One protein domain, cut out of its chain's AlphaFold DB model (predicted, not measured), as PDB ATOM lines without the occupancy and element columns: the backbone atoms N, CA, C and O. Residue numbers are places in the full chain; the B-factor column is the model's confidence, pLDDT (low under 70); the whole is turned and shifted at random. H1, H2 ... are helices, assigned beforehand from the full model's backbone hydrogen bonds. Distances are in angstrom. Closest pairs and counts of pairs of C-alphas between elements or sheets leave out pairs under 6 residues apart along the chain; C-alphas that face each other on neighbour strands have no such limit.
ATOM      1  N   ILE A 103     106.168  95.687 119.134       75.56
ATOM      2  CA  ILE A 103     106.958  95.649 120.371       75.56
ATOM      3  C   ILE A 103     106.256  94.808 121.449       75.56
ATOM      4  O   ILE A 103     106.883  93.982 122.109       75.56
ATOM      5  N   THR A 104     104.945  94.998 121.627       75.44
ATOM      6  CA  THR A 104     104.135  94.235 122.591       75.44
ATOM      7  C   THR A 104     104.036  92.760 122.203       75.44
ATOM      8  O   THR A 104     104.143  91.897 123.071       75.44
ATOM      9  N   ASP A 105     103.856  92.464 120.918       78.88
ATOM     10  CA  ASP A 105     103.821  91.102 120.391       78.88
ATOM     11  C   ASP A 105     105.168  90.408 120.537       78.88
ATOM     12  O   ASP A 105     105.207  89.284 121.027       78.88
ATOM     13  N   HIS A 106     106.271  91.078 120.194       81.94
ATOM     14  CA  HIS A 106     107.622  90.542 120.363       81.94
ATOM     15  C   HIS A 106     107.920  90.211 121.824       81.94
ATOM     16  O   HIS A 106     108.301  89.085 122.140       81.94
ATOM     17  N   ARG A 107     107.669  91.165 122.727       84.25
ATOM     18  CA  ARG A 107     107.847  90.970 124.170       84.25
ATOM     19  C   ARG A 107     107.097  89.740 124.673       84.25
ATOM     20  O   ARG A 107     107.688  88.916 125.357       84.25
ATOM     21  N   VAL A 108     105.816  89.598 124.324       82.38
ATOM     22  CA  VAL A 108     104.982  88.475 124.789       82.38
ATOM     23  C   VAL A 108     105.385  87.158 124.124       82.38
ATOM     24  O   VAL A 108     105.489  86.143 124.804       82.38
ATOM     25  N   LYS A 109     105.625  87.158 122.809       84.56
ATOM     26  CA  LYS A 109     105.953  85.951 122.038       84.56
ATOM     27  C   LYS A 109     107.293  85.351 122.450       84.56
ATOM     28  O   LYS A 109     107.402  84.132 122.533       84.56
ATOM     29  N   TYR A 110     108.293  86.190 122.703       82.62
ATOM     30  CA  TYR A 110     109.650  85.747 123.020       82.62
ATOM     31  C   TYR A 110     110.004  85.897 124.503       82.62
ATOM     32  O   TYR A 110     111.142  85.639 124.874       82.62
ATOM     33  N   SER A 111     109.046  86.300 125.351       85.62
ATOM     34  CA  SER A 111     109.275  86.602 126.776       85.62
ATOM     35  C   SER A 111     110.482  87.524 126.993       85.62
ATOM     36  O   SER A 111     111.280  87.335 127.908       85.62
ATOM     37  N   HIS A 112     110.634  88.500 126.099       83.25
ATOM     38  CA  HIS A 112     111.785  89.390 126.043       83.25
ATOM     39  C   HIS A 112     111.454  90.729 126.699       83.25
ATOM     40  O   HIS A 112     110.555  91.438 126.244       83.25
ATOM     41  N   GLU A 113     112.194  91.093 127.744       83.62
ATOM     42  CA  GLU A 113     112.105  92.407 128.382       83.62
ATOM     43  C   GLU A 113     113.160  93.352 127.801       83.62
ATOM     44  O   GLU A 113     114.316  92.979 127.633       83.62
ATOM     45  N   PHE A 114     112.754  94.583 127.495       81.25
ATOM     46  CA  PHE A 114     113.653  95.602 126.960       81.25
ATOM     47  C   PHE A 114     114.402  96.307 128.095       81.25
ATOM     48  O   PHE A 114     113.782  96.737 129.073       81.25
ATOM     49  N   ASP A 115     115.715  96.476 127.941       83.12
ATOM     50  CA  ASP A 115     116.532  97.266 128.864       83.12
ATOM     51  C   ASP A 115     116.427  98.759 128.533       83.12
ATOM     52  O   ASP A 115     117.219  99.330 127.788       83.12
ATOM     53  N   TRP A 116     115.399  99.400 129.086       81.88
ATOM     54  CA  TRP A 116     115.159 100.832 128.900       81.88
ATOM     55  C   TRP A 116     116.169 101.727 129.627       81.88
ATOM     56  O   TRP A 116     116.219 102.923 129.346       81.88
ATOM     57  N   ASN A 117     116.933 101.183 130.579       83.88
ATOM     58  CA  ASN A 117     117.875 101.958 131.387       83.88
ATOM     59  C   ASN A 117     119.254 102.048 130.732       83.88
ATOM     60  O   ASN A 117     120.003 102.975 131.030       83.88
ATOM     61  N   ASN A 118     119.575 101.106 129.847       86.44
ATOM     62  CA  ASN A 118     120.849 101.033 129.145       86.44
ATOM     63  C   ASN A 118     120.671 101.263 127.637       86.44
ATOM     64  O   ASN A 118     121.040 100.430 126.810       86.44
ATOM     65  N   VAL A 119     120.047 102.388 127.284       83.75
ATOM     66  CA  VAL A 119     119.873 102.802 125.887       83.75
ATOM     67  C   VAL A 119     121.033 103.695 125.448       83.75
ATOM     68  O   VAL A 119     121.379 104.657 126.131       83.75
ATOM     69  N   GLU A 120     121.616 103.391 124.289       85.75
ATOM     70  CA  GLU A 120     122.652 104.205 123.648       85.75
ATOM     71  C   GLU A 120     122.037 105.054 122.525       85.75
ATOM     72  O   GLU A 120     121.226 104.570 121.731       85.75
ATOM     73  N   ILE A 121     122.417 106.332 122.459       85.19
ATOM     74  CA  ILE A 121     122.025 107.229 121.367       85.19
ATOM     75  C   ILE A 121     123.056 107.077 120.245       85.19
ATOM     76  O   ILE A 121     124.208 107.461 120.415       85.19
ATOM     77  N   LEU A 122     122.636 106.521 119.105       81.00
ATOM     78  CA  LEU A 122     123.521 106.251 117.963       81.00
ATOM     79  C   LEU A 122     123.764 107.476 117.065       81.00
ATOM     80  O   LEU A 122     124.792 107.546 116.398       81.00
ATOM     81  N   ASP A 123     122.830 108.430 117.036       85.25
ATOM     82  CA  ASP A 123     122.937 109.660 116.244       85.25
ATOM     83  C   ASP A 123     122.087 110.798 116.838       85.25
ATOM     84  O   ASP A 123     120.992 110.570 117.363       85.25
ATOM     85  N   GLU A 124     122.571 112.037 116.714       87.38
ATOM     86  CA  GLU A 124     121.889 113.258 117.148       87.38
ATOM     87  C   GLU A 124     121.849 114.294 116.016       87.38
ATOM     88  O   GLU A 124     122.850 114.906 115.653       87.38
ATOM     89  N   GLU A 125     120.653 114.567 115.490       87.19
ATOM     90  CA  GLU A 125     120.465 115.535 114.407       87.19
ATOM     91  C   GLU A 125     119.306 116.483 114.721       87.19
ATOM     92  O   GLU A 125     118.203 116.052 115.064       87.19
ATOM     93  N   ILE A 126     119.534 117.792 114.593       85.75
ATOM     94  CA  ILE A 126     118.567 118.851 114.929       85.75
ATOM     95  C   ILE A 126     117.548 119.037 113.794       85.75
ATOM     96  O   ILE A 126     116.384 119.368 114.037       85.75
ATOM     97  N   ILE A 127     117.962 118.819 112.547       85.88
ATOM     98  CA  ILE A 127     117.141 119.011 111.355       85.88
ATOM     99  C   ILE A 127     116.297 117.760 111.100       85.88
ATOM    100  O   ILE A 127     116.806 116.704 110.738       85.88
ATOM    101  N   LEU A 128     114.973 117.909 111.193       76.69
ATOM    102  CA  LEU A 128     114.012 116.803 111.095       76.69
ATOM    103  C   LEU A 128     114.203 115.908 109.858       76.69
ATOM    104  O   LEU A 128     114.212 114.688 109.980       76.69
ATOM    105  N   ASN A 129     114.377 116.502 108.676       80.75
ATOM    106  CA  ASN A 129     114.523 115.726 107.441       80.75
ATOM    107  C   ASN A 129     115.800 114.879 107.442       80.75
ATOM    108  O   ASN A 129     115.773 113.742 106.991       80.75
ATOM    109  N   LYS A 130     116.897 115.423 107.979       83.56
ATOM    110  CA  LYS A 130     118.158 114.691 108.102       83.56
ATOM    111  C   LYS A 130     118.052 113.580 109.142       83.56
ATOM    112  O   LYS A 130     118.537 112.486 108.890       83.56
ATOM    113  N   ARG A 131     117.339 113.831 110.245       86.81
ATOM    114  CA  ARG A 131     117.048 112.813 111.260       86.81
ATOM    115  C   ARG A 131     116.276 111.638 110.673       86.81
ATOM    116  O   ARG A 131     116.664 110.507 110.909       86.81
ATOM    117  N   PHE A 132     115.241 111.890 109.868       79.00
ATOM    118  CA  PHE A 132     114.499 110.808 109.212       79.00
ATOM    119  C   PHE A 132     115.370 109.999 108.257       79.00
ATOM    120  O   PHE A 132     115.296 108.776 108.254       79.00
ATOM    121  N   THR A 133     116.222 110.660 107.469       83.31
ATOM    122  CA  THR A 133     117.169 109.953 106.602       83.31
ATOM    123  C   THR A 133     118.158 109.120 107.418       83.31
ATOM    124  O   THR A 133     118.376 107.960 107.089       83.31
ATOM    125  N   SER A 134     118.708 109.670 108.501       82.81
ATOM    126  CA  SER A 134     119.631 108.953 109.384       82.81
ATOM    127  C   SER A 134     118.969 107.759 110.077       82.81
ATOM    128  O   SER A 134     119.533 106.667 110.101       82.81
ATOM    129  N   GLU A 135     117.740 107.921 110.567       83.25
ATOM    130  CA  GLU A 135     116.938 106.853 111.168       83.25
ATOM    131  C   GLU A 135     116.676 105.719 110.166       83.25
ATOM    132  O   GLU A 135     116.882 104.552 110.492       83.25
ATOM    133  N   MET A 136     116.306 106.053 108.923       85.06
ATOM    134  CA  MET A 136     116.119 105.066 107.854       85.06
ATOM    135  C   MET A 136     117.402 104.283 107.565       85.06
ATOM    136  O   MET A 136     117.340 103.065 107.435       85.06
ATOM    137  N   ILE A 137     118.554 104.958 107.502       84.69
ATOM    138  CA  ILE A 137     119.858 104.311 107.287       84.69
ATOM    139  C   ILE A 137     120.182 103.362 108.446       84.69
ATOM    140  O   ILE A 137     120.555 102.216 108.213       84.69
ATOM    141  N   HIS A 138     120.007 103.801 109.694       85.19
ATOM    142  CA  HIS A 138     120.289 102.973 110.869       85.19
ATOM    143  C   HIS A 138     119.383 101.742 110.949       85.19
ATOM    144  O   HIS A 138     119.870 100.657 111.251       85.19
ATOM    145  N   ILE A 139     118.089 101.884 110.644       82.88
ATOM    146  CA  ILE A 139     117.154 100.751 110.580       82.88
ATOM    147  C   ILE A 139     117.536  99.799 109.440       82.88
ATOM    148  O   ILE A 139     117.504  98.585 109.626       82.88
ATOM    149  N   HIS A 140     117.918 100.333 108.276       82.50
ATOM    150  CA  HIS A 140     118.285  99.531 107.108       82.50
ATOM    151  C   HIS A 140     119.530  98.666 107.357       82.50
ATOM    152  O   HIS A 140     119.579  97.524 106.913       82.50
ATOM    153  N   LYS A 141     120.501  99.175 108.124       81.81
ATOM    154  CA  LYS A 141     121.723  98.443 108.495       81.81
ATOM    155  C   LYS A 141     121.519  97.348 109.549       81.81
ATOM    156  O   LYS A 141     122.451  96.601 109.829       81.81
ATOM    157  N   GLN A 142     120.354  97.274 110.194       78.88
ATOM    158  CA  GLN A 142     120.098  96.275 111.230       78.88
ATOM    159  C   GLN A 142     119.552  94.975 110.625       78.88
ATOM    160  O   GLN A 142     118.404  94.919 110.186       78.88
ATOM    161  N   ASP A 143     120.329  93.895 110.723       69.00
ATOM    162  CA  ASP A 143     119.965  92.571 110.189       69.00
ATOM    163  C   ASP A 143     118.733  91.934 110.863       69.00
ATOM    164  O   ASP A 143     118.088  91.051 110.301       69.00
ATOM    165  N   CYS A 144     118.403  92.346 112.092       71.62
ATOM    166  CA  CYS A 144     117.329  91.769 112.913       71.62
ATOM    167  C   CYS A 144     116.472  92.850 113.590       71.62
ATOM    168  O   CYS A 144     116.113  92.729 114.766       71.62
ATOM    169  N   SER A 145     116.175  93.939 112.876       72.25
ATOM    170  CA  SER A 145     115.370  95.030 113.435       72.25
ATOM    171  C   SER A 145     113.917  94.599 113.686       72.25
ATOM    172  O   SER A 145     113.338  93.817 112.931       72.25
ATOM    173  N   LEU A 146     113.301  95.153 114.734       75.62
ATOM    174  CA  LEU A 146     111.863  95.001 114.993       75.62
ATOM    175  C   LEU A 146     111.001  95.922 114.118       75.62
ATOM    176  O   LEU A 146     109.773  95.830 114.145       75.62
ATOM    177  N   ASN A 147     111.622  96.838 113.378       73.62
ATOM    178  CA  ASN A 147     110.937  97.801 112.534       73.62
ATOM    179  C   ASN A 147     110.466  97.127 111.241       73.62
ATOM    180  O   ASN A 147     111.147  96.280 110.664       73.62
ATOM    181  N   LEU A 148     109.290  97.525 110.755       65.56
ATOM    182  CA  LEU A 148     108.804  97.069 109.459       65.56
ATOM    183  C   LEU A 148     109.610  97.790 108.364       65.56
ATOM    184  O   LEU A 148     109.461  98.993 108.171       65.56
ATOM    185  N   GLN A 149     110.479  97.068 107.652       62.31
ATOM    186  CA  GLN A 149     111.418  97.649 106.676       62.31
ATOM    187  C   GLN A 149     110.752  98.309 105.452       62.31
ATOM    188  O   GLN A 149     111.446  98.954 104.664       62.31
ATOM    189  N   THR A 150     109.419  98.243 105.325       59.28
ATOM    190  CA  THR A 150     108.651  98.997 104.317       59.28
ATOM    191  C   THR A 150     108.937 100.502 104.378       59.28
ATOM    192  O   THR A 150     108.891 101.193 103.363       59.28
ATOM    193  N   ASP A 151     109.300 101.018 105.558       53.69
ATOM    194  CA  ASP A 151     109.654 102.428 105.767       53.69
ATOM    195  C   ASP A 151     111.010 102.821 105.139       53.69
ATOM    196  O   ASP A 151     111.314 104.009 105.020       53.69
ATOM    197  N   THR A 152     111.804 101.843 104.681       60.06
ATOM    198  CA  THR A 152     113.110 102.042 104.023       60.06
ATOM    199  C   THR A 152     113.091 101.768 102.516       60.06
ATOM    200  O   THR A 152     114.092 102.002 101.851       60.06
ATOM    201  N   GLU A 153     111.955 101.369 101.930       65.06
ATOM    202  CA  GLU A 153     111.852 101.013 100.496       65.06
ATOM    203  C   GLU A 153     112.235 102.149  99.535       65.06
ATOM    204  O   GLU A 153     112.585 101.914  98.381       65.06
ATOM    205  N   LYS A 154     112.144 103.400  99.997       68.69
ATOM    206  CA  LYS A 154     112.512 104.597  99.224       68.69
ATOM    207  C   LYS A 154     113.929 105.092  99.515       68.69
ATOM    208  O   LYS A 154     114.310 106.145  98.997       68.69
ATOM    209  N   LEU A 155     114.682 104.391 100.361       73.38
ATOM    210  CA  LEU A 155     116.077 104.708 100.616       73.38
ATOM    211  C   LEU A 155     116.879 104.402  99.346       73.38
ATOM    212  O   LEU A 155     116.688 103.379  98.695       73.38
ATOM    213  N   ASN A 156     117.718 105.347  98.937       79.31
ATOM    214  CA  ASN A 156     118.524 105.186  97.733       79.31
ATOM    215  C   ASN A 156     119.612 104.133  97.989       79.31
ATOM    216  O   ASN A 156     120.276 104.207  99.019       79.31
ATOM    217  N   SER A 157     119.854 103.230  97.039       79.19
ATOM    218  CA  SER A 157     120.888 102.194  97.162       79.19
ATOM    219  C   SER A 157     122.310 102.743  97.330       79.19
ATOM    220  O   SER A 157     123.218 102.036  97.756       79.19
ATOM    221  N   ALA A 158     122.530 104.032  97.054       75.44
ATOM    222  CA  ALA A 158     123.767 104.726  97.409       75.44
ATOM    223  C   ALA A 158     124.074 104.701  98.920       75.44
ATOM    224  O   ALA A 158     125.213 104.953  99.301       75.44
ATOM    225  N   TYR A 159     123.081 104.428  99.770       73.50
ATOM    226  CA  TYR A 159     123.259 104.284 101.213       73.50
ATOM    227  C   TYR A 159     123.568 102.841 101.649       73.50
ATOM    228  O   TYR A 159     123.944 102.651 102.802       73.50
ATOM    229  N   ASP A 160     123.492 101.857 100.745       71.88
ATOM    230  CA  ASP A 160     123.778 100.442 101.040       71.88
ATOM    231  C   ASP A 160     125.276 100.196 101.306       71.88
ATOM    232  O   ASP A 160     125.656  99.183 101.886       71.88
TER     233      ASP A 160
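AT A GLANCE: This is residues 103 to 160 of the 162 residues of an uncharacterized protein of Trachymyrmex cornetzi (UniProt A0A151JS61). A loose, open arrangement: H2, the longest helix, has little H3 packed on its residues 136 to 140, while H1 lies off at the other end of a long link whose residues 115 to 121 stand free. The printed part has 58 residues, with H1, H2 and H3 along it and no named strand. The class is all helix, though helices hold 25 of the 58 residues. It is loose, with a radius of gyration of the C-alphas of 13.7 A and spans of 37 by 24 by 16 A.

IN THESE COORDINATES: Find C-alpha 128 at (114.012, 116.803, 111.095); from there H2, residues 128 to 140, runs 18.2 A to C-alpha 140 at (118.285, 99.531, 107.108). H3 is residues 149 to 152. Look back to C-alpha 103 at (106.958, 95.649, 120.371) for H1, residues 103 to 110, 10.6 A long.

HOW THE PARTS SIT: H2 touches H3 with residues 136 to 140 alone; the closest C-alphas, of Met 136 and Thr 152, are 5.7 A apart. H1 is apart from H2 and H3. In H1 and H2 every O i to N i+4 pair is within hydrogen-bond range; H3 is too short for one.

THE WHOLE: The farthest C-alphas, of Ser 111 and Ala 158, are 37.4 A apart. The printed part has no cut; H1 to H2 is a long link of 17 residues. Look for pLDDT under 70 at residue 143 and residues 148 to 154.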